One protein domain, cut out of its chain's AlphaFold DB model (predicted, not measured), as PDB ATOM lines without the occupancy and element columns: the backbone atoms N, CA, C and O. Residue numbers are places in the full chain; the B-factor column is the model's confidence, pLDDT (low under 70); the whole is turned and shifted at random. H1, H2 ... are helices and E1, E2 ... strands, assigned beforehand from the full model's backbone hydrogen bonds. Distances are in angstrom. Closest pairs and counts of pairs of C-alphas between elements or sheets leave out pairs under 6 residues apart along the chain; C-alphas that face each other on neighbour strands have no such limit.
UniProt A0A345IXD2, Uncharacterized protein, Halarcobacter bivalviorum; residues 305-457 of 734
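This is residues 305 to 457 of the 734 residues of an uncharacterized protein of Halarcobacter bivalviorum (UniProt A0A345IXD2). A strongly twisted six-stranded sheet forms the core, with H1 over one face and H2 over the other, while the hairpin of E2 and E3 reaches away as a long arm from its root beside H2. The hairpin of E7 and E8 extends the sheet at one edge. The 153 printed residues hold two named helices and eight named strands, in the order H1 E1 E2 E3 E4 E5 H2 E6 E7 E8; the class is mixed, helices and strands. The large sheet is mixed, in the order E1, E4, E5, E6, E8, E7. The whole is compact, with a radius of gyration of the C-alphas of 16.2 A, and spans 56 by 42 by 30 A.

H1, residues 305 to 320, is on the six-stranded sheet at a height of 8.5 A. E1, residues 324 to 327, is an edge strand, antiparallel to E4, residues 360 to 364, with N 326 and O 361 2.8 A apart. H1 lies over E4 and runs along the strands, at 4 degrees on the local plane. E2, residues 339 to 345, and E3, residues 349 to 356, form an antiparallel hairpin, with N 341 and O 354 2.9 A apart; E3 bends by 59 degrees at residue 353. E4 and E5, residues 369 to 375, form a hairpin, with N 362 and O 371 2.9 A apart. H2, residues 388 to 401, is on the opposite face from H1, giving three layers, helices on both faces of a sheet; its height is 7.2 A. The closest C-alphas of H2 and E3 are those of Asp 397 and Ala 356, 6.1 A apart. E5, H2 and E6, residues 407 to 414, make a strand-helix-strand unit, two parallel neighbour strands with a helix between, its crossover right-handed; N 372 and O 409 are 2.9 A apart. E7, residues 423 to 428, and E8, residues 431 to 440, form a hairpin, with N 426 and O 434 2.8 A apart. E8 is parallel to E6, with N 439 and O 412 2.9 A apart. In H1 and H2 every O i to N i+4 pair is within hydrogen-bond range.

H1 begins at C-alpha 305 (364.348, 290.345, 436.645) and is 23.2 A long; H2 is 20.1 A. E1 is 10.2 A, E2 19.8 A, E3 20.4 A, E4 13.3 A, E5 19.4 A, E6 23.1 A and E7 16.3 A. E8, 27.1 A, ends at C-alpha 440 (378.540, 292.121, 443.190).

The C-alphas of Glu 347 and Glu 448, the two farthest apart, are 56.5 A from each other. The printed part has no cut. The links E1 to E2 and E5 to H2 are long. Residues 441 to 457 hold no named element. The mean pLDDT of the printed part is 84.7; residues 403 to 406, 420 to 421 and 446 to 457 are under 70.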
ATOM      1  N   PHE A 305     364.510 290.740 435.248       92.81
ATOM      2  CA  PHE A 305     364.348 290.345 436.645       92.81
ATOM      3  C   PHE A 305     365.522 290.827 437.506       92.81
ATOM      4  O   PHE A 305     365.284 291.391 438.571       92.81
ATOM      5  N   TYR A 306     366.757 290.658 437.030       94.62
ATOM      6  CA  TYR A 306     367.963 291.059 437.747       94.62
ATOM      7  C   TYR A 306     367.953 292.549 438.089       94.62
ATOM      8  O   TYR A 306     368.190 292.910 439.234       94.62
ATOM      9  N   GLU A 307     367.569 293.411 437.147       95.00
ATOM     10  CA  GLU A 307     367.487 294.848 437.411       95.00
ATOM     11  C   GLU A 307     366.456 295.206 438.498       95.00
ATOM     12  O   GLU A 307     366.736 295.956 439.433       95.00
ATOM     13  N   TRP A 308     365.257 294.618 438.447       94.06
ATOM     14  CA  TRP A 308     364.253 294.846 439.495       94.06
ATOM     15  C   TRP A 308     364.650 294.243 440.846       94.06
ATOM     16  O   TRP A 308     364.241 294.757 441.887       94.06
ATOM     17  N   TYR A 309     365.422 293.158 440.839       92.00
ATOM     18  CA  TYR A 309     365.981 292.566 442.049       92.00
ATOM     19  C   TYR A 309     367.050 293.472 442.674       92.00
ATOM     20  O   TYR A 309     366.978 293.762 443.865       92.00
ATOM     21  N   VAL A 310     367.967 294.004 441.864       93.50
ATOM     22  CA  VAL A 310     368.961 295.002 442.285       93.50
ATOM     23  C   VAL A 310     368.272 296.256 442.828       93.50
ATOM     24  O   VAL A 310     368.629 296.721 443.908       93.50
ATOM     25  N   TYR A 311     367.226 296.754 442.159       94.12
ATOM     26  CA  TYR A 311     366.415 297.864 442.669       94.12
ATOM     27  C   TYR A 311     365.819 297.571 444.053       94.12
ATOM     28  O   TYR A 311     365.812 298.451 444.912       94.12
ATOM     29  N   ASP A 312     365.320 296.349 444.281       90.75
ATOM     30  CA  ASP A 312     364.745 295.942 445.568       90.75
ATOM     31  C   ASP A 312     365.764 296.075 446.705       90.75
ATOM     32  O   ASP A 312     365.448 296.656 447.742       90.75
ATOM     33  N   ILE A 313     366.996 295.616 446.471       89.94
ATOM     34  CA  ILE A 313     368.099 295.684 447.436       89.94
ATOM     35  C   ILE A 313     368.575 297.131 447.621       89.94
ATOM     36  O   ILE A 313     368.690 297.608 448.753       89.94
ATOM     37  N   LEU A 314     368.817 297.862 446.526       91.94
ATOM     38  CA  LEU A 314     369.274 299.255 446.573       91.94
ATOM     39  C   LEU A 314     368.267 300.161 447.282       91.94
ATOM     40  O   LEU A 314     368.665 301.096 447.970       91.94
ATOM     41  N   LYS A 315     366.966 299.894 447.143       91.00
ATOM     42  CA  LYS A 315     365.917 300.654 447.825       91.00
ATOM     43  C   LYS A 315     365.976 300.477 449.342       91.00
ATOM     44  O   LYS A 315     365.849 301.464 450.067       91.00
ATOM     45  N   ASP A 316     366.192 299.252 449.811       87.50
ATOM     46  CA  ASP A 316     366.335 298.967 451.240       87.50
ATOM     47  C   ASP A 316     367.644 299.563 451.792       87.50
ATOM     48  O   ASP A 316     367.649 300.147 452.879       87.50
ATOM     49  N   PHE A 317     368.739 299.505 451.023       87.75
ATOM     50  CA  PHE A 317     369.998 300.188 451.346       87.75
ATOM     51  C   PHE A 317     369.826 301.710 451.433       87.75
ATOM     52  O   PHE A 317     370.266 302.329 452.406       87.75
ATOM     53  N   ALA A 318     369.166 302.313 450.442       89.62
ATOM     54  CA  ALA A 318     368.957 303.751 450.370       89.62
ATOM     55  C   ALA A 318     368.137 304.250 451.563       89.62
ATOM     56  O   ALA A 318     368.506 305.237 452.190       89.62
ATOM     57  N   TYR A 319     367.085 303.515 451.936       87.62
ATOM     58  CA  TYR A 319     366.279 303.822 453.115       87.62
ATOM     59  C   TYR A 319     367.096 303.773 454.414       87.62
ATOM     60  O   TYR A 319     367.007 304.692 455.223       87.62
ATOM     61  N   LYS A 320     367.918 302.731 454.610       86.94
ATOM     62  CA  LYS A 320     368.754 302.577 455.818       86.94
ATOM     63  C   LYS A 320     369.804 303.681 455.967       86.94
ATOM     64  O   LYS A 320     370.144 304.032 457.090       86.94
ATOM     65  N   ASN A 321     370.304 304.210 454.852       84.56
ATOM     66  CA  ASN A 321     371.397 305.181 454.831       84.56
ATOM     67  C   ASN A 321     370.951 306.606 454.447       84.56
ATOM     68  O   ASN A 321     371.797 307.449 454.160       84.56
ATOM     69  N   SER A 322     369.643 306.880 454.418       88.12
ATOM     70  CA  SER A 322     369.070 308.190 454.061       88.12
ATOM     71  C   SER A 322     369.453 308.708 452.664       88.12
ATOM     72  O   SER A 322     369.532 309.915 452.446       88.12
ATOM     73  N   TYR A 323     369.663 307.812 451.698       90.06
ATOM     74  CA  TYR A 323     369.839 308.180 450.290       90.06
ATOM     75  C   TYR A 323     368.482 308.266 449.590       90.06
ATOM     76  O   TYR A 323     367.564 307.487 449.862       90.06
ATOM     77  N   LYS A 324     368.379 309.146 448.592       93.00
ATOM     78  CA  LYS A 324     367.283 309.109 447.618       93.00
ATOM     79  C   LYS A 324     367.686 308.230 446.436       93.00
ATOM     80  O   LYS A 324     368.747 308.425 445.855       93.00
ATOM     81  N   ILE A 325     366.835 307.275 446.063       93.94
ATOM     82  CA  ILE A 325     367.049 306.396 444.905       93.94
ATOM     83  C   ILE A 325     366.175 306.821 443.721       93.94
ATOM     84  O   ILE A 325     364.955 306.947 443.847       93.94
ATOM     85  N   LEU A 326     366.804 307.002 442.563       94.62
ATOM     86  CA  LEU A 326     366.159 307.159 441.263       94.62
ATOM     87  C   LEU A 326     366.316 305.866 440.456       94.62
ATOM     88  O   LEU A 326     367.331 305.180 440.578       94.62
ATOM     89  N   PHE A 327     365.318 305.545 439.632       95.00
ATOM     90  CA  PHE A 327     365.292 304.333 438.810       95.00
ATOM     91  C   PHE A 327     364.645 304.603 437.444       95.00
ATOM     92  O   PHE A 327     363.568 305.200 437.379       95.00
ATOM     93  N   ASP A 328     365.267 304.161 436.352       92.31
ATOM     94  CA  ASP A 328     364.837 304.441 434.969       92.31
ATOM     95  C   ASP A 328     363.380 304.013 434.678       92.31
ATOM     96  O   ASP A 328     362.594 304.728 434.039       92.31
ATOM     97  N   LYS A 329     362.980 302.866 435.236       91.12
ATOM     98  CA  LYS A 329     361.658 302.247 435.078       91.12
ATOM     99  C   LYS A 329     360.646 302.698 436.129       91.12
ATOM    100  O   LYS A 329     359.533 302.165 436.177       91.12
ATOM    101  N   HIS A 330     360.980 303.678 436.967       88.62
ATOM    102  CA  HIS A 330     360.049 304.188 437.967       88.62
ATOM    103  C   HIS A 330     358.809 304.830 437.310       88.62
ATOM    104  O   HIS A 330     358.879 305.461 436.257       88.62
ATOM    105  N   SER A 331     357.634 304.676 437.926       83.12
ATOM    106  CA  SER A 331     356.373 305.195 437.373       83.12
ATOM    107  C   SER A 331     356.222 306.715 437.527       83.12
ATOM    108  O   SER A 331     355.723 307.376 436.618       83.12
ATOM    109  N   ASN A 332     356.653 307.271 438.664       84.56
ATOM    110  CA  ASN A 332     356.738 308.718 438.887       84.56
ATOM    111  C   ASN A 332     357.944 309.313 438.141       84.56
ATOM    112  O   ASN A 332     359.060 308.845 438.361       84.56
ATOM    113  N   LYS A 333     357.713 310.357 437.331       83.25
ATOM    114  CA  LYS A 333     358.745 311.077 436.568       83.25
ATOM    115  C   LYS A 333     359.839 311.674 437.458       83.25
ATOM    116  O   LYS A 333     360.996 311.618 437.076       83.25
ATOM    117  N   GLU A 334     359.500 312.173 438.644       83.31
ATOM    118  CA  GLU A 334     360.471 312.793 439.571       83.31
ATOM    119  C   GLU A 334     361.488 311.802 440.154       83.31
ATOM    120  O   GLU A 334     362.533 312.202 440.663       83.31
ATOM    121  N   ASN A 335     361.173 310.507 440.088       87.44
ATOM    122  CA  ASN A 335     362.026 309.427 440.572       87.44
ATOM    123  C   ASN A 335     362.694 308.662 439.417       87.44
ATOM    124  O   ASN A 335     363.219 307.569 439.638       87.44
ATOM    125  N   LYS A 336     362.637 309.192 438.189       90.75
ATOM    126  CA  LYS A 336     363.345 308.632 437.036       90.75
ATOM    127  C   LYS A 336     364.762 309.177 436.936       90.75
ATOM    128  O   LYS A 336     365.036 310.299 437.343       90.75
ATOM    129  N   THR A 337     365.641 308.375 436.354       90.12
ATOM    130  CA  THR A 337     367.042 308.722 436.072       90.12
ATOM    131  C   THR A 337     367.236 309.447 434.741       90.12
ATOM    132  O   THR A 337     368.340 309.901 434.465       90.12
ATOM    133  N   THR A 338     366.190 309.538 433.912       88.25
ATOM    134  CA  THR A 338     366.230 310.137 432.573       88.25
ATOM    135  C   THR A 338     366.817 311.550 432.584       88.25
ATOM    136  O   THR A 338     366.284 312.448 433.234       88.25
ATOM    137  N   VAL A 339     367.877 311.739 431.795       86.81
ATOM    138  CA  VAL A 339     368.491 313.036 431.485       86.81
ATOM    139  C   VAL A 339     368.345 313.298 429.995       86.81
ATOM    140  O   VAL A 339     368.798 312.492 429.183       86.81
ATOM    141  N   GLU A 340     367.725 314.416 429.633       87.88
ATOM    142  CA  GLU A 340     367.600 314.857 428.241       87.88
ATOM    143  C   GLU A 340     368.802 315.725 427.847       87.88
ATOM    144  O   GLU A 340     369.284 316.528 428.646       87.88
ATOM    145  N   TYR A 341     369.297 315.548 426.623       86.31
ATOM    146  CA  TYR A 341     370.391 316.337 426.064       86.31
ATOM    147  C   TYR A 341     370.232 316.495 424.551       86.31
ATOM    148  O   TYR A 341     369.529 315.727 423.890       86.31
ATOM    149  N   ASP A 342     370.926 317.487 424.005       86.69
ATOM    150  CA  ASP A 342     370.876 317.825 422.589       86.69
ATOM    151  C   ASP A 342     372.241 317.596 421.935       86.69
ATOM    152  O   ASP A 342     373.278 317.854 422.549       86.69
ATOM    153  N   LEU A 343     372.250 317.163 420.673       84.81
ATOM    154  CA  LEU A 343     373.454 317.246 419.845       84.81
ATOM    155  C   LEU A 343     373.401 318.524 419.018       84.81
ATOM    156  O   LEU A 343     372.404 318.807 418.351       84.81
ATOM    157  N   ILE A 344     374.484 319.293 419.064       85.00
ATOM    158  CA  ILE A 344     374.603 320.566 418.357       85.00
ATOM    159  C   ILE A 344     375.713 320.420 417.324       85.00
ATOM    160  O   ILE A 344     376.850 320.098 417.659       85.00
ATOM    161  N   SER A 345     375.367 320.650 416.061       83.12
ATOM    162  CA  SER A 345     376.314 320.767 414.963       83.12
ATOM    163  C   SER A 345     376.263 322.178 414.394       83.12
ATOM    164  O   SER A 345     375.183 322.706 414.126       83.12
ATOM    165  N   ASN A 346     377.438 322.752 414.138       81.06
ATOM    166  CA  ASN A 346     377.554 324.044 413.464       81.06
ATOM    167  C   ASN A 346     377.054 323.987 412.007       81.06
ATOM    168  O   ASN A 346     376.617 325.004 411.480       81.06
ATOM    169  N   GLU A 347     377.081 322.811 411.370       86.25
ATOM    170  CA  GLU A 347     376.647 322.615 409.978       86.25
ATOM    171  C   GLU A 347     375.199 322.119 409.870       86.25
ATOM    172  O   GLU A 347     374.439 322.591 409.025       86.25
ATOM    173  N   TYR A 348     374.802 321.169 410.724       81.31
ATOM    174  CA  TYR A 348     373.515 320.462 410.612       81.31
ATOM    175  C   TYR A 348     372.459 320.933 411.624       81.31
ATOM    176  O   TYR A 348     371.346 320.407 411.651       81.31
ATOM    177  N   GLY A 349     372.781 321.929 412.453       82.50
ATOM    178  CA  GLY A 349     371.880 322.465 413.468       82.50
ATOM    179  C   GLY A 349     371.735 321.554 414.691       82.50
ATOM    180  O   GLY A 349     372.661 320.841 415.077       82.50
ATOM    181  N   LYS A 350     370.573 321.626 415.349       82.38
ATOM    182  CA  LYS A 350     370.316 321.002 416.654       82.38
ATOM    183  C   LYS A 350     369.390 319.785 416.528       82.38
ATOM    184  O   LYS A 350     368.234 319.949 416.140       82.38
ATOM    185  N   ASP A 351     369.874 318.606 416.919       80.44
ATOM    186  CA  ASP A 351     369.081 317.379 417.108       80.44
ATOM    187  C   ASP A 351     368.577 317.352 418.560       80.44
ATOM    188  O   ASP A 351     369.360 317.132 419.492       80.44
ATOM    189  N   LYS A 352     367.293 317.681 418.752       73.00
ATOM    190  CA  LYS A 352     366.638 317.725 420.068       73.00
ATOM    191  C   LYS A 352     366.057 316.353 420.412       73.00
ATOM    192  O   LYS A 352     365.657 315.630 419.511       73.00
ATOM    193  N   GLU A 353     365.917 316.062 421.709       74.00
ATOM    194  CA  GLU A 353     365.196 314.892 422.264       74.00
ATOM    195  C   GLU A 353     366.009 313.592 422.441       74.00
ATOM    196  O   GLU A 353     365.439 312.498 422.496       74.00
ATOM    197  N   ARG A 354     367.338 313.666 422.609       84.50
ATOM    198  CA  ARG A 354     368.086 312.492 423.092       84.50
ATOM    199  C   ARG A 354     367.959 312.357 424.600       84.50
ATOM    200  O   ARG A 354     367.864 313.345 425.322       84.50
ATOM    201  N   SER A 355     368.004 311.118 425.086       86.56
ATOM    202  CA  SER A 355     367.970 310.840 426.521       86.56
ATOM    203  C   SER A 355     369.006 309.805 426.945       86.56
ATOM    204  O   SER A 355     369.156 308.771 426.289       86.56
ATOM    205  N   ALA A 356     369.660 310.044 428.076       87.38
ATOM    206  CA  ALA A 356     370.419 309.047 428.817       87.38
ATOM    207  C   ALA A 356     369.565 308.496 429.960       87.38
ATOM    208  O   ALA A 356     368.887 309.248 430.658       87.38
ATOM    209  N   ASN A 357     369.596 307.177 430.133       89.81
ATOM    210  CA  ASN A 357     368.822 306.463 431.144       89.81
ATOM    211  C   ASN A 357     369.770 305.511 431.893       89.81
ATOM    212  O   ASN A 357     369.820 304.324 431.553       89.81
ATOM    213  N   PRO A 358     370.576 306.024 432.842       92.19
ATOM    214  CA  PRO A 358     371.290 305.152 433.767       92.19
ATOM    215  C   PRO A 358     370.277 304.330 434.562       92.19
ATOM    216  O   PRO A 358     369.207 304.846 434.892       92.19
ATOM    217  N   ASP A 359     370.587 303.072 434.868       94.88
ATOM    218  CA  ASP A 359     369.603 302.181 435.487       94.88
ATOM    219  C   ASP A 359     369.194 302.725 436.865       94.88
ATOM    220  O   ASP A 359     368.009 302.954 437.114       94.88
ATOM    221  N   TYR A 360     370.168 303.055 437.724       96.00
ATOM    222  CA  TYR A 360     369.919 303.628 439.051       96.00
ATOM    223  C   TYR A 360     370.823 304.819 439.346       96.00
ATOM    224  O   TYR A 360     371.975 304.886 438.917       96.00
ATOM    225  N   VAL A 361     370.307 305.739 440.160       94.88
ATOM    226  CA  VAL A 361     371.110 306.806 440.761       94.88
ATOM    227  C   VAL A 361     370.778 306.901 442.244       94.88
ATOM    228  O   VAL A 361     369.618 307.106 442.604       94.88
ATOM    229  N   LEU A 362     371.785 306.766 443.108       93.44
ATOM    230  CA  LEU A 362     371.660 307.085 444.532       93.44
ATOM    231  C   LEU A 362     372.166 308.505 444.775       93.44
ATOM    232  O   LEU A 362     373.252 308.871 444.332       93.44
ATOM    233  N   LEU A 363     371.377 309.296 445.489       91.50
ATOM    234  CA  LEU A 363     371.664 310.688 445.803       91.50
ATOM    235  C   LEU A 363     371.866 310.828 447.309       91.50
ATOM    236  O   LEU A 363     370.953 310.543 448.089       91.50
ATOM    237  N   ASN A 364     373.053 311.283 447.697       88.00
ATOM    238  CA  ASN A 364     373.329 311.777 449.036       88.00
ATOM    239  C   ASN A 364     373.206 313.302 449.019       88.00
ATOM    240  O   ASN A 364     374.141 313.995 448.623       88.00
ATOM    241  N   GLU A 365     372.040 313.818 449.405       83.75
ATOM    242  CA  GLU A 365     371.762 315.257 449.344       83.75
ATOM    243  C   GLU A 365     372.630 316.062 450.324       83.75
ATOM    244  O   GLU A 365     373.029 317.171 449.990       83.75
ATOM    245  N   SER A 366     372.989 315.507 451.490       81.31
ATOM    246  CA  SER A 366     373.811 316.225 452.476       81.31
ATOM    247  C   SER A 366     375.273 316.357 452.059       81.31
ATOM    248  O   SER A 366     375.905 317.353 452.394       81.31
ATOM    249  N   LYS A 367     375.802 315.375 451.321       78.50
ATOM    250  CA  LYS A 367     377.192 315.374 450.832       78.50
ATOM    251  C   LYS A 367     377.337 315.794 449.365       78.50
ATOM    252  O   LYS A 367     378.442 315.784 448.841       78.50
ATOM    253  N   ASN A 368     376.232 316.091 448.681       83.50
ATOM    254  CA  ASN A 368     376.180 316.350 447.237       83.50
ATOM    255  C   ASN A 368     376.860 315.262 446.370       83.50
ATOM    256  O   ASN A 368     377.461 315.542 445.330       83.50
ATOM    257  N   ILE A 369     376.759 313.997 446.791       86.25
ATOM    258  CA  ILE A 369     377.334 312.844 446.078       86.25
ATOM    259  C   ILE A 369     376.235 312.136 445.289       86.25
ATOM    260  O   ILE A 369     375.160 311.837 445.819       86.25
ATOM    261  N   LYS A 370     376.525 311.813 444.027       91.12
ATOM    262  CA  LYS A 370     375.673 310.984 443.172       91.12
ATOM    263  C   LYS A 370     376.400 309.708 442.786       91.12
ATOM    264  O   LYS A 370     377.502 309.747 442.248       91.12
ATOM    265  N   ILE A 371     375.751 308.577 443.004       91.88
ATOM    266  CA  ILE A 371     376.289 307.262 442.675       91.88
ATOM    267  C   ILE A 371     375.495 306.754 441.485       91.88
ATOM    268  O   ILE A 371     374.285 306.553 441.597       91.88
ATOM    269  N   VAL A 372     376.157 306.602 440.343       94.19
ATOM    270  CA  VAL A 372     375.527 306.171 439.091       94.19
ATOM    271  C   VAL A 372     375.787 304.687 438.927       94.19
ATOM    272  O   VAL A 372     376.935 304.255 438.943       94.19
ATOM    273  N   LEU A 373     374.718 303.912 438.811       94.94
ATOM    274  CA  LEU A 373     374.757 302.459 438.877       94.94
ATOM    275  C   LEU A 373     374.124 301.880 437.620       94.94
ATOM    276  O   LEU A 373     373.028 302.283 437.226       94.94
ATOM    277  N   ASP A 374     374.792 300.896 437.037       95.25
ATOM    278  CA  ASP A 374     374.329 300.221 435.832       95.25
ATOM    279  C   ASP A 374     374.489 298.705 436.010       95.25
ATOM    280  O   ASP A 374     375.581 298.205 436.296       95.25
ATOM    281  N   ALA A 375     373.376 297.971 435.940       95.25
ATOM    282  CA  ALA A 375     373.349 296.545 436.247       95.25
ATOM    283  C   ALA A 375     373.444 295.707 434.975       95.25
ATOM    284  O   ALA A 375     372.772 295.945 433.973       95.25
ATOM    285  N   LYS A 376     374.265 294.659 435.029       94.50
ATOM    286  CA  LYS A 376     374.511 293.768 433.899       94.50
ATOM    287  C   LYS A 376     374.313 292.321 434.300       94.50
ATOM    288  O   LYS A 376     374.990 291.785 435.172       94.50
ATOM    289  N   TRP A 377     373.442 291.632 433.567       93.25
ATOM    290  CA  TRP A 377     373.275 290.185 433.668       93.25
ATOM    291  C   TRP A 377     374.436 289.458 432.961       93.25
ATOM    292  O   TRP A 377     374.268 288.869 431.892       93.25
ATOM    293  N   LYS A 378     375.648 289.522 433.528       91.19
ATOM    294  CA  LYS A 378     376.884 288.908 433.001       91.19
ATOM    295  C   LYS A 378     377.706 288.303 434.147       91.19
ATOM    296  O   LYS A 378     377.763 288.881 435.224       91.19
ATOM    297  N   SER A 379     378.360 287.166 433.908       88.62
ATOM    298  CA  SER A 379     379.307 286.577 434.869       88.62
ATOM    299  C   SER A 379     380.731 286.944 434.468       88.62
ATOM    300  O   SER A 379     381.220 286.491 433.426       88.62
ATOM    301  N   ILE A 380     381.396 287.758 435.284       89.50
ATOM    302  CA  ILE A 380     382.712 288.315 434.981       89.50
ATOM    303  C   ILE A 380     383.768 287.568 435.795       89.50
ATOM    304  O   ILE A 380     383.926 287.769 436.992       89.50
ATOM    305  N   ASN A 381     384.498 286.678 435.127       86.75
ATOM    306  CA  ASN A 381     385.574 285.885 435.733       86.75
ATOM    307  C   ASN A 381     386.982 286.363 435.329       86.75
ATOM    308  O   ASN A 381     387.967 285.710 435.650       86.75
ATOM    309  N   SER A 382     387.071 287.442 434.552       88.12
ATOM    310  CA  SER A 382     388.308 288.102 434.123       88.12
ATOM    311  C   SER A 382     387.969 289.485 433.565       88.12
ATOM    312  O   SER A 382     386.881 289.669 433.011       88.12
ATOM    313  N   LEU A 383     388.897 290.441 433.673       85.44
ATOM    314  CA  LEU A 383     388.690 291.826 433.227       85.44
ATOM    315  C   LEU A 383     388.333 291.931 431.738       85.44
ATOM    316  O   LEU A 383     387.465 292.713 431.368       85.44
ATOM    317  N   GLY A 384     388.913 291.077 430.887       85.69
ATOM    318  CA  GLY A 384     388.629 291.056 429.445       85.69
ATOM    319  C   GLY A 384     387.190 290.674 429.066       85.69
ATOM    320  O   GLY A 384     386.834 290.753 427.895       85.69
ATOM    321  N   LYS A 385     386.357 290.245 430.026       88.56
ATOM    322  CA  LYS A 385     384.922 289.999 429.807       88.56
ATOM    323  C   LYS A 385     384.033 291.210 430.085       88.56
ATOM    324  O   LYS A 385     382.832 291.130 429.822       88.56
ATOM    325  N   ILE A 386     384.591 292.290 430.623       89.75
ATOM    326  CA  ILE A 386     383.883 293.562 430.752       89.75
ATOM    327  C   ILE A 386     383.822 294.179 429.354       89.75
ATOM    328  O   ILE A 386     384.855 294.446 428.742       89.75
ATOM    329  N   ASP A 387     382.613 294.358 428.824       90.88
ATOM    330  CA  ASP A 387     382.437 294.904 427.480       90.88
ATOM    331  C   ASP A 387     382.679 296.417 427.497       90.88
ATOM    332  O   ASP A 387     382.176 297.131 428.366       90.88
ATOM    333  N   SER A 388     383.395 296.908 426.486       90.94
ATOM    334  CA  SER A 388     383.559 298.335 426.210       90.94
ATOM    335  C   SER A 388     382.251 299.115 426.232       90.94
ATOM    336  O   SER A 388     382.183 300.194 426.816       90.94
ATOM    337  N   ASN A 389     381.179 298.539 425.688       93.00
ATOM    338  CA  ASN A 389     379.874 299.188 425.683       93.00
ATOM    339  C   ASN A 389     379.327 299.434 427.097       93.00
ATOM    340  O   ASN A 389     378.615 300.417 427.300       93.00
ATOM    341  N   ASP A 390     379.654 298.575 428.069       92.25
ATOM    342  CA  ASP A 390     379.155 298.701 429.440       92.25
ATOM    343  C   ASP A 390     379.797 299.912 430.132       92.25
ATOM    344  O   ASP A 390     379.088 300.789 430.630       92.25
ATOM    345  N   PHE A 391     381.132 300.011 430.115       91.50
ATOM    346  CA  PHE A 391     381.825 301.117 430.783       91.50
ATOM    347  C   PHE A 391     381.737 302.439 430.008       91.50
ATOM    348  O   PHE A 391     381.689 303.490 430.637       91.50
ATOM    349  N   LEU A 392     381.642 302.420 428.671       92.81
ATOM    350  CA  LEU A 392     381.432 303.641 427.879       92.81
ATOM    351  C   LEU A 392     380.024 304.214 428.081       92.81
ATOM    352  O   LEU A 392     379.867 305.433 428.179       92.81
ATOM    353  N   LYS A 393     378.993 303.357 428.189       93.62
ATOM    354  CA  LYS A 393     377.641 303.802 428.566       93.62
ATOM    355  C   LYS A 393     377.675 304.453 429.951       93.62
ATOM    356  O   LYS A 393     377.183 305.568 430.099       93.62
ATOM    357  N   LEU A 394     378.294 303.788 430.929       94.25
ATOM    358  CA  LEU A 394     378.403 304.292 432.299       94.25
ATOM    359  C   LEU A 394     379.166 305.625 432.369       94.25
ATOM    360  O   LEU A 394     378.712 306.546 433.043       94.25
ATOM    361  N   GLN A 395     380.278 305.756 431.641       92.56
ATOM    362  CA  GLN A 395     381.047 306.998 431.548       92.56
ATOM    363  C   GLN A 395     380.193 308.138 430.990       92.56
ATOM    364  O   GLN A 395     380.137 309.214 431.582       92.56
ATOM    365  N   ARG A 396     379.485 307.903 429.879       91.38
ATOM    366  CA  ARG A 396     378.585 308.898 429.282       91.38
ATOM    367  C   ARG A 396     377.478 309.308 430.253       91.38
ATOM    368  O   ARG A 396     377.215 310.496 430.410       91.38
ATOM    369  N   ASP A 397     376.829 308.341 430.893       92.19
ATOM    370  CA  ASP A 397     375.717 308.605 431.806       92.19
ATOM    371  C   ASP A 397     376.199 309.369 433.060       92.19
ATOM    372  O   ASP A 397     375.532 310.300 433.513       92.19
ATOM    373  N   ALA A 398     377.398 309.055 433.565       91.12
ATOM    374  CA  ALA A 398     378.055 309.806 434.633       91.12
ATOM    375  C   ALA A 398     378.388 311.248 434.213       91.12
ATOM    376  O   ALA A 398     378.099 312.182 434.958       91.12
ATOM    377  N   LEU A 399     378.941 311.451 433.012       88.88
ATOM    378  CA  LEU A 399     379.258 312.781 432.481       88.88
ATOM    379  C   LEU A 399     378.011 313.665 432.356       88.88
ATOM    380  O   LEU A 399     378.033 314.814 432.785       88.88
ATOM    381  N   LEU A 400     376.910 313.125 431.826       88.00
ATOM    382  CA  LEU A 400     375.660 313.872 431.634       88.00
ATOM    383  C   LEU A 400     374.985 314.282 432.951       88.00
ATOM    384  O   LEU A 400     374.234 315.254 432.989       88.00
ATOM    385  N   LEU A 401     375.243 313.556 434.038       85.75
ATOM    386  CA  LEU A 401     374.712 313.877 435.362       85.75
ATOM    387  C   LEU A 401     375.569 314.898 436.129       85.75
ATOM    388  O   LEU A 401     375.122 315.379 437.188       85.75
ATOM    389  N   LYS A 402     376.781 315.208 435.635       78.25
ATOM    390  CA  LYS A 402     377.766 316.070 436.305       78.25
ATOM    391  C   LYS A 402     377.239 317.500 436.347       78.25
ATOM    392  O   LYS A 402     377.062 318.147 435.323       78.25
ATOM    393  N   LYS A 403     376.969 317.985 437.559       69.62
ATOM    394  CA  LYS A 403     376.756 319.409 437.849       69.62
ATOM    395  C   LYS A 403     378.013 319.950 438.527       69.62
ATOM    396  O   LYS A 403     378.707 319.162 439.165       69.62
ATOM    397  N   LEU A 404     378.260 321.258 438.402       56.00
ATOM    398  CA  LEU A 404     379.464 321.950 438.896       56.00
ATOM    399  C   LEU A 404     379.836 321.596 440.348       56.00
ATOM    400  O   LEU A 404     381.013 321.503 440.652       56.00
ATOM    401  N   GLU A 405     378.856 321.292 441.202       59.88
ATOM    402  CA  GLU A 405     379.086 321.040 442.634       59.88
ATOM    403  C   GLU A 405     378.933 319.566 443.060       59.88
ATOM    404  O   GLU A 405     379.201 319.231 444.211       59.88
ATOM    405  N   SER A 406     378.463 318.667 442.181       69.62
ATOM    406  CA  SER A 406     378.121 317.290 442.581       69.62
ATOM    407  C   SER A 406     379.182 316.281 442.153       69.62
ATOM    408  O   SER A 406     379.374 316.082 440.946       69.62
ATOM    409  N   LYS A 407     379.792 315.561 443.104       80.50
ATOM    410  CA  LYS A 407     380.694 314.447 442.777       80.50
ATOM    411  C   LYS A 407     379.896 313.261 442.255       80.50
ATOM    412  O   LYS A 407     378.864 312.892 442.819       80.50
ATOM    413  N   ILE A 408     380.392 312.652 441.182       87.56
ATOM    414  CA  ILE A 408     379.773 311.487 440.555       87.56
ATOM    415  C   ILE A 408     380.677 310.285 440.689       87.56
ATOM    416  O   ILE A 408     381.857 310.361 440.354       87.56
ATOM    417  N   ILE A 409     380.098 309.185 441.159       88.94
ATOM    418  CA  ILE A 409     380.820 307.946 441.403       88.94
ATOM    419  C   ILE A 409     380.128 306.822 440.624       88.94
ATOM    420  O   ILE A 409     379.027 306.404 440.990       88.94
ATOM    421  N   PRO A 410     380.721 306.382 439.507       92.19
ATOM    422  CA  PRO A 410     380.136 305.369 438.643       92.19
ATOM    423  C   PRO A 410     380.456 303.948 439.132       92.19
ATOM    424  O   PRO A 410     381.578 303.658 439.547       92.19
ATOM    425  N   TYR A 411     379.476 303.052 439.032       92.75
ATOM    426  CA  TYR A 411     379.597 301.641 439.391       92.75
ATOM    427  C   TYR A 411     378.883 300.731 438.384       92.75
ATOM    428  O   TYR A 411     377.755 301.005 437.965       92.75
ATOM    429  N   LEU A 412     379.514 299.599 438.061       93.38
ATOM    430  CA  LEU A 412     378.851 298.474 437.395       93.38
ATOM    431  C   LEU A 412     378.412 297.440 438.431       93.38
ATOM    432  O   LEU A 412     379.134 297.169 439.388       93.38
ATOM    433  N   ILE A 413     377.240 296.842 438.227       93.19
ATOM    434  CA  ILE A 413     376.699 295.796 439.100       93.19
ATOM    435  C   ILE A 413     376.616 294.480 438.325       93.19
ATOM    436  O   ILE A 413     375.965 294.416 437.279       93.19
ATOM    437  N   TYR A 414     377.225 293.420 438.859       92.44
ATOM    438  CA  TYR A 414     377.194 292.077 438.274       92.44
ATOM    439  C   TYR A 414     376.685 291.020 439.264       92.44
ATOM    440  O   TYR A 414     376.939 291.124 440.465       92.44
ATOM    441  N   PRO A 415     376.031 289.943 438.784       90.50
ATOM    442  CA  PRO A 415     375.658 288.808 439.626       90.50
ATOM    443  C   PRO A 415     376.866 288.014 440.131       90.50
ATOM    444  O   PRO A 415     376.786 287.363 441.168       90.50
ATOM    445  N   TYR A 416     377.980 288.054 439.396       89.06
ATOM    446  CA  TYR A 416     379.231 287.402 439.765       89.06
ATOM    447  C   TYR A 416     380.418 288.211 439.243       89.06
ATOM    448  O   TYR A 416     380.513 288.455 438.034       89.06
ATOM    449  N   TYR A 417     381.324 288.582 440.148       86.25
ATOM    450  CA  TYR A 417     382.585 289.247 439.847       86.25
ATOM    451  C   TYR A 417     383.701 288.686 440.749       86.25
ATOM    452  O   TYR A 417     383.432 288.085 441.782       86.25
ATOM    453  N   LEU A 418     384.968 288.831 440.350       77.50
ATOM    454  CA  LEU A 418     386.102 288.241 441.076       77.50
ATOM    455  C   LEU A 418     386.280 288.816 442.491       77.50
ATOM    456  O   LEU A 418     386.615 288.076 443.413       77.50
ATOM    457  N   ASN A 419     386.084 290.126 442.650       74.44
ATOM    458  CA  ASN A 419     386.237 290.834 443.918       74.44
ATOM    459  C   ASN A 419     385.275 292.029 443.987       74.44
ATOM    460  O   ASN A 419     385.428 292.999 443.255       74.44
ATOM    461  N   ASN A 420     384.301 291.984 444.892       67.25
ATOM    462  CA  ASN A 420     383.304 293.044 445.074       67.25
ATOM    463  C   ASN A 420     383.863 294.365 445.646       67.25
ATOM    464  O   ASN A 420     383.089 295.288 445.878       67.25
ATOM    465  N   GLN A 421     385.175 294.447 445.888       67.75
ATOM    466  CA  GLN A 421     385.887 295.633 446.381       67.75
ATOM    467  C   GLN A 421     386.861 296.221 445.349       67.75
ATOM    468  O   GLN A 421     387.742 296.998 445.709       67.75
ATOM    469  N   ASP A 422     386.769 295.801 444.089       74.19
ATOM    470  CA  ASP A 422     387.704 296.214 443.045       74.19
ATOM    471  C   ASP A 422     387.366 297.603 442.474       74.19
ATOM    472  O   ASP A 422     386.196 297.940 442.254       74.19
ATOM    473  N   HIS A 423     388.408 298.385 442.192       79.94
ATOM    474  CA  HIS A 423     388.320 299.687 441.533       79.94
ATOM    475  C   HIS A 423     389.057 299.610 440.200       79.94
ATOM    476  O   HIS A 423     390.272 299.417 440.155       79.94
ATOM    477  N   ILE A 424     388.323 299.779 439.101       84.88
ATOM    478  CA  ILE A 424     388.896 299.702 437.760       84.88
ATOM    479  C   ILE A 424     389.233 301.105 437.279       84.88
ATOM    480  O   ILE A 424     388.378 301.989 437.269       84.88
ATOM    481  N   SER A 425     390.477 301.269 436.834       85.19
ATOM    482  CA  SER A 425     390.973 302.485 436.190       85.19
ATOM    483  C   SER A 425     391.331 302.192 434.736       85.19
ATOM    484  O   SER A 425     392.082 301.258 434.452       85.19
ATOM    485  N   ILE A 426     390.797 302.984 433.807       85.19
ATOM    486  CA  ILE A 426     391.226 302.986 432.405       85.19
ATOM    487  C   ILE A 426     392.389 303.968 432.294       85.19
ATOM    488  O   ILE A 426     392.184 305.169 432.452       85.19
ATOM    489  N   LEU A 427     393.590 303.454 432.033       85.19
ATOM    490  CA  LEU A 427     394.813 304.250 431.936       85.19
ATOM    491  C   LEU A 427     395.290 304.355 430.485       85.19
ATOM    492  O   LEU A 427     395.211 303.380 429.729       85.19
ATOM    493  N   LYS A 428     395.828 305.515 430.112       82.31
ATOM    494  CA  LYS A 428     396.620 305.705 428.894       82.31
ATOM    495  C   LYS A 428     397.807 306.601 429.234       82.31
ATOM    496  O   LYS A 428     397.586 307.710 429.685       82.31
ATOM    497  N   ASP A 429     399.028 306.125 428.988       79.44
ATOM    498  CA  ASP A 429     400.260 306.889 429.248       79.44
ATOM    499  C   ASP A 429     400.324 307.437 430.694       79.44
ATOM    500  O   ASP A 429     400.676 308.587 430.916       79.44
ATOM    501  N   ASP A 430     399.933 306.604 431.668       73.25
ATOM    502  CA  ASP A 430     399.789 306.916 433.104       73.25
ATOM    503  C   ASP A 430     398.667 307.908 433.486       73.25
ATOM    504  O   ASP A 430     398.357 308.053 434.669       73.25
ATOM    505  N   ASP A 431     397.952 308.475 432.511       70.44
ATOM    506  CA  ASP A 431     396.765 309.294 432.756       70.44
ATOM    507  C   ASP A 431     395.509 308.431 432.954       70.44
ATOM    508  O   ASP A 431     395.154 307.578 432.129       70.44
ATOM    509  N   SER A 432     394.786 308.683 434.048       76.56
ATOM    510  CA  SER A 432     393.485 308.067 434.317       76.56
ATOM    511  C   SER A 432     392.386 308.716 433.474       76.56
ATOM    512  O   SER A 432     392.011 309.870 433.678       76.56
ATOM    513  N   LEU A 433     391.838 307.953 432.526       81.75
ATOM    514  CA  LEU A 433     390.756 308.383 431.636       81.75
ATOM    515  C   LEU A 433     389.373 308.206 432.271       81.75
ATOM    516  O   LEU A 433     388.464 309.008 432.046       81.75
ATOM    517  N   PHE A 434     389.181 307.115 433.012       87.56
ATOM    518  CA  PHE A 434     387.908 306.796 433.649       87.56
ATOM    519  C   PHE A 434     388.093 305.776 434.766       87.56
ATOM    520  O   PHE A 434     388.646 304.701 434.533       87.56
ATOM    521  N   ASN A 435     387.560 306.092 435.945       88.06
ATOM    522  CA  ASN A 435     387.568 305.204 437.101       88.06
ATOM    523  C   ASN A 435     386.136 304.842 437.472       88.06
ATOM    524  O   ASN A 435     385.272 305.719 437.535       88.06
ATOM    525  N   PHE A 436     385.893 303.566 437.743       90.44
ATOM    526  CA  PHE A 436     384.597 303.080 438.198       90.44
ATOM    527  C   PHE A 436     384.767 301.902 439.155       90.44
ATOM    528  O   PHE A 436     385.734 301.144 439.080       90.44
ATOM    529  N   GLY A 437     383.819 301.759 440.075       89.12
ATOM    530  CA  GLY A 437     383.779 300.615 440.976       89.12
ATOM    531  C   GLY A 437     382.959 299.459 440.411       89.12
ATOM    532  O   GLY A 437     382.172 299.618 439.469       89.12
ATOM    533  N   ILE A 438     383.105 298.284 441.017       88.88
ATOM    534  CA  ILE A 438     382.249 297.133 440.734       88.88
ATOM    535  C   ILE A 438     381.561 296.665 442.007       88.88
ATOM    536  O   ILE A 438     382.205 296.430 443.022       88.88
ATOM    537  N   LEU A 439     380.248 296.467 441.921       88.81
ATOM    538  CA  LEU A 439     379.476 295.768 442.936       88.81
ATOM    539  C   LEU A 439     379.087 294.377 442.455       88.81
ATOM    540  O   LEU A 439     378.640 294.186 441.321       88.81
ATOM    541  N   GLN A 440     379.172 293.417 443.367       88.44
ATOM    542  CA  GLN A 440     378.540 292.121 443.190       88.44
ATOM    543  C   GLN A 440     377.235 292.082 443.981       88.44
ATOM    544  O   GLN A 440     377.251 292.234 445.198       88.44
ATOM    545  N   ILE A 441     376.123 291.846 443.289       88.56
ATOM    546  CA  ILE A 441     374.833 291.535 443.912       88.56
ATOM    547  C   ILE A 441     374.422 290.164 443.404       88.56
ATOM    548  O   ILE A 441     374.000 290.034 442.252       88.56
ATOM    549  N   ASP A 442     374.611 289.149 444.246       85.50
ATOM    550  CA  ASP A 442     374.388 287.759 443.875       85.50
ATOM    551  C   ASP A 442     372.895 287.419 443.784       85.50
ATOM    552  O   ASP A 442     372.027 288.137 444.274       85.50
ATOM    553  N   MET A 443     372.586 286.298 443.133       84.44
ATOM    554  CA  MET A 443     371.223 285.758 443.054       84.44
ATOM    555  C   MET A 443     371.056 284.528 443.955       84.44
ATOM    556  O   MET A 443     370.252 283.651 443.649       84.44
ATOM    557  N   ASN A 444     371.821 284.445 445.049       76.19
ATOM    558  CA  ASN A 444     371.686 283.369 446.038       76.19
ATOM    559  C   ASN A 444     370.600 283.682 447.075       76.19
ATOM    560  O   ASN A 444     370.224 282.819 447.866       76.19
ATOM    561  N   PHE A 445     370.084 284.917 447.060       75.75
ATOM    562  CA  PHE A 445     368.961 285.388 447.870       75.75
ATOM    563  C   PHE A 445     369.173 285.340 449.391       75.75
ATOM    564  O   PHE A 445     368.226 285.491 450.161       75.75
ATOM    565  N   THR A 446     370.415 285.171 449.836       66.81
ATOM    566  CA  THR A 446     370.811 285.254 451.242       66.81
ATOM    567  C   THR A 446     371.117 286.703 451.611       66.81
ATOM    568  O   THR A 446     371.971 287.328 450.982       66.81
ATOM    569  N   GLU A 447     370.449 287.237 452.638       57.31
ATOM    570  CA  GLU A 447     370.651 288.624 453.095       57.31
ATOM    571  C   GLU A 447     372.092 288.895 453.564       57.31
ATOM    572  O   GLU A 447     372.592 289.999 453.367       57.31
ATOM    573  N   GLU A 448     372.782 287.889 454.116       54.31
ATOM    574  CA  GLU A 448     374.163 288.004 454.617       54.31
ATOM    575  C   GLU A 448     375.202 288.281 453.509       54.31
ATOM    576  O   GLU A 448     376.217 288.914 453.786       54.31
ATOM    577  N   ASN A 449     374.940 287.882 452.255       50.97
ATOM    578  CA  ASN A 449     375.896 288.016 451.139       50.97
ATOM    579  C   ASN A 449     375.691 289.274 450.276       50.97
ATOM    580  O   ASN A 449     376.546 289.589 449.454       50.97
ATOM    581  N   ASN A 450     374.578 289.994 450.448       56.91
ATOM    582  CA  ASN A 450     374.229 291.171 449.641       56.91
ATOM    583  C   ASN A 450     374.392 292.490 450.421       56.91
ATOM    584  O   ASN A 450     373.656 293.454 450.195       56.91
ATOM    585  N   SER A 451     375.350 292.552 451.354       58.69
ATOM    586  CA  SER A 451     375.738 293.809 451.993       58.69
ATOM    587  C   SER A 451     376.370 294.738 450.954       58.69
ATOM    588  O   SER A 451     377.484 294.531 450.482       58.69
ATOM    589  N   ILE A 452     375.628 295.775 450.564       69.38
ATOM    590  CA  ILE A 452     376.162 296.839 449.715       69.38
ATOM    591  C   ILE A 452     377.089 297.689 450.581       69.38
ATOM    592  O   ILE A 452     376.622 298.415 451.459       69.38
ATOM    593  N   ASP A 453     378.388 297.592 450.324       66.31
ATOM    594  CA  ASP A 453     379.399 298.487 450.876       66.31
ATOM    595  C   ASP A 453     380.028 299.273 449.730       66.31
ATOM    596  O   ASP A 453     380.797 298.744 448.926       66.31
ATOM    597  N   PHE A 454     379.653 300.543 449.630       67.12
ATOM    598  CA  PHE A 454     380.320 301.449 448.721       67.12
ATOM    599  C   PHE A 454     381.542 302.031 449.427       67.12
ATOM    600  O   PHE A 454     381.408 302.899 450.294       67.12
ATOM    601  N   LYS A 455     382.736 301.579 449.048       61.88
ATOM    602  CA  LYS A 455     383.973 302.137 449.589       61.88
ATOM    603  C   LYS A 455     384.257 303.482 448.933       61.88
ATOM    604  O   LYS A 455     384.724 303.562 447.799       61.88
ATOM    605  N   TYR A 456     383.912 304.537 449.660       63.06
ATOM    606  CA  TYR A 456     384.263 305.911 449.336       63.06
ATOM    607  C   TYR A 456     385.393 306.357 450.249       63.06
ATOM    608  O   TYR A 456     385.259 306.266 451.471       63.06
ATOM    609  N   ASP A 457     386.457 306.907 449.675       58.53
ATOM    610  CA  ASP A 457     387.328 307.792 450.437       58.53
ATOM    611  C   ASP A 457     386.645 309.162 450.518       58.53
ATOM    612  O   ASP A 457     386.761 310.006 449.629       58.53
TER     613      ASP A 457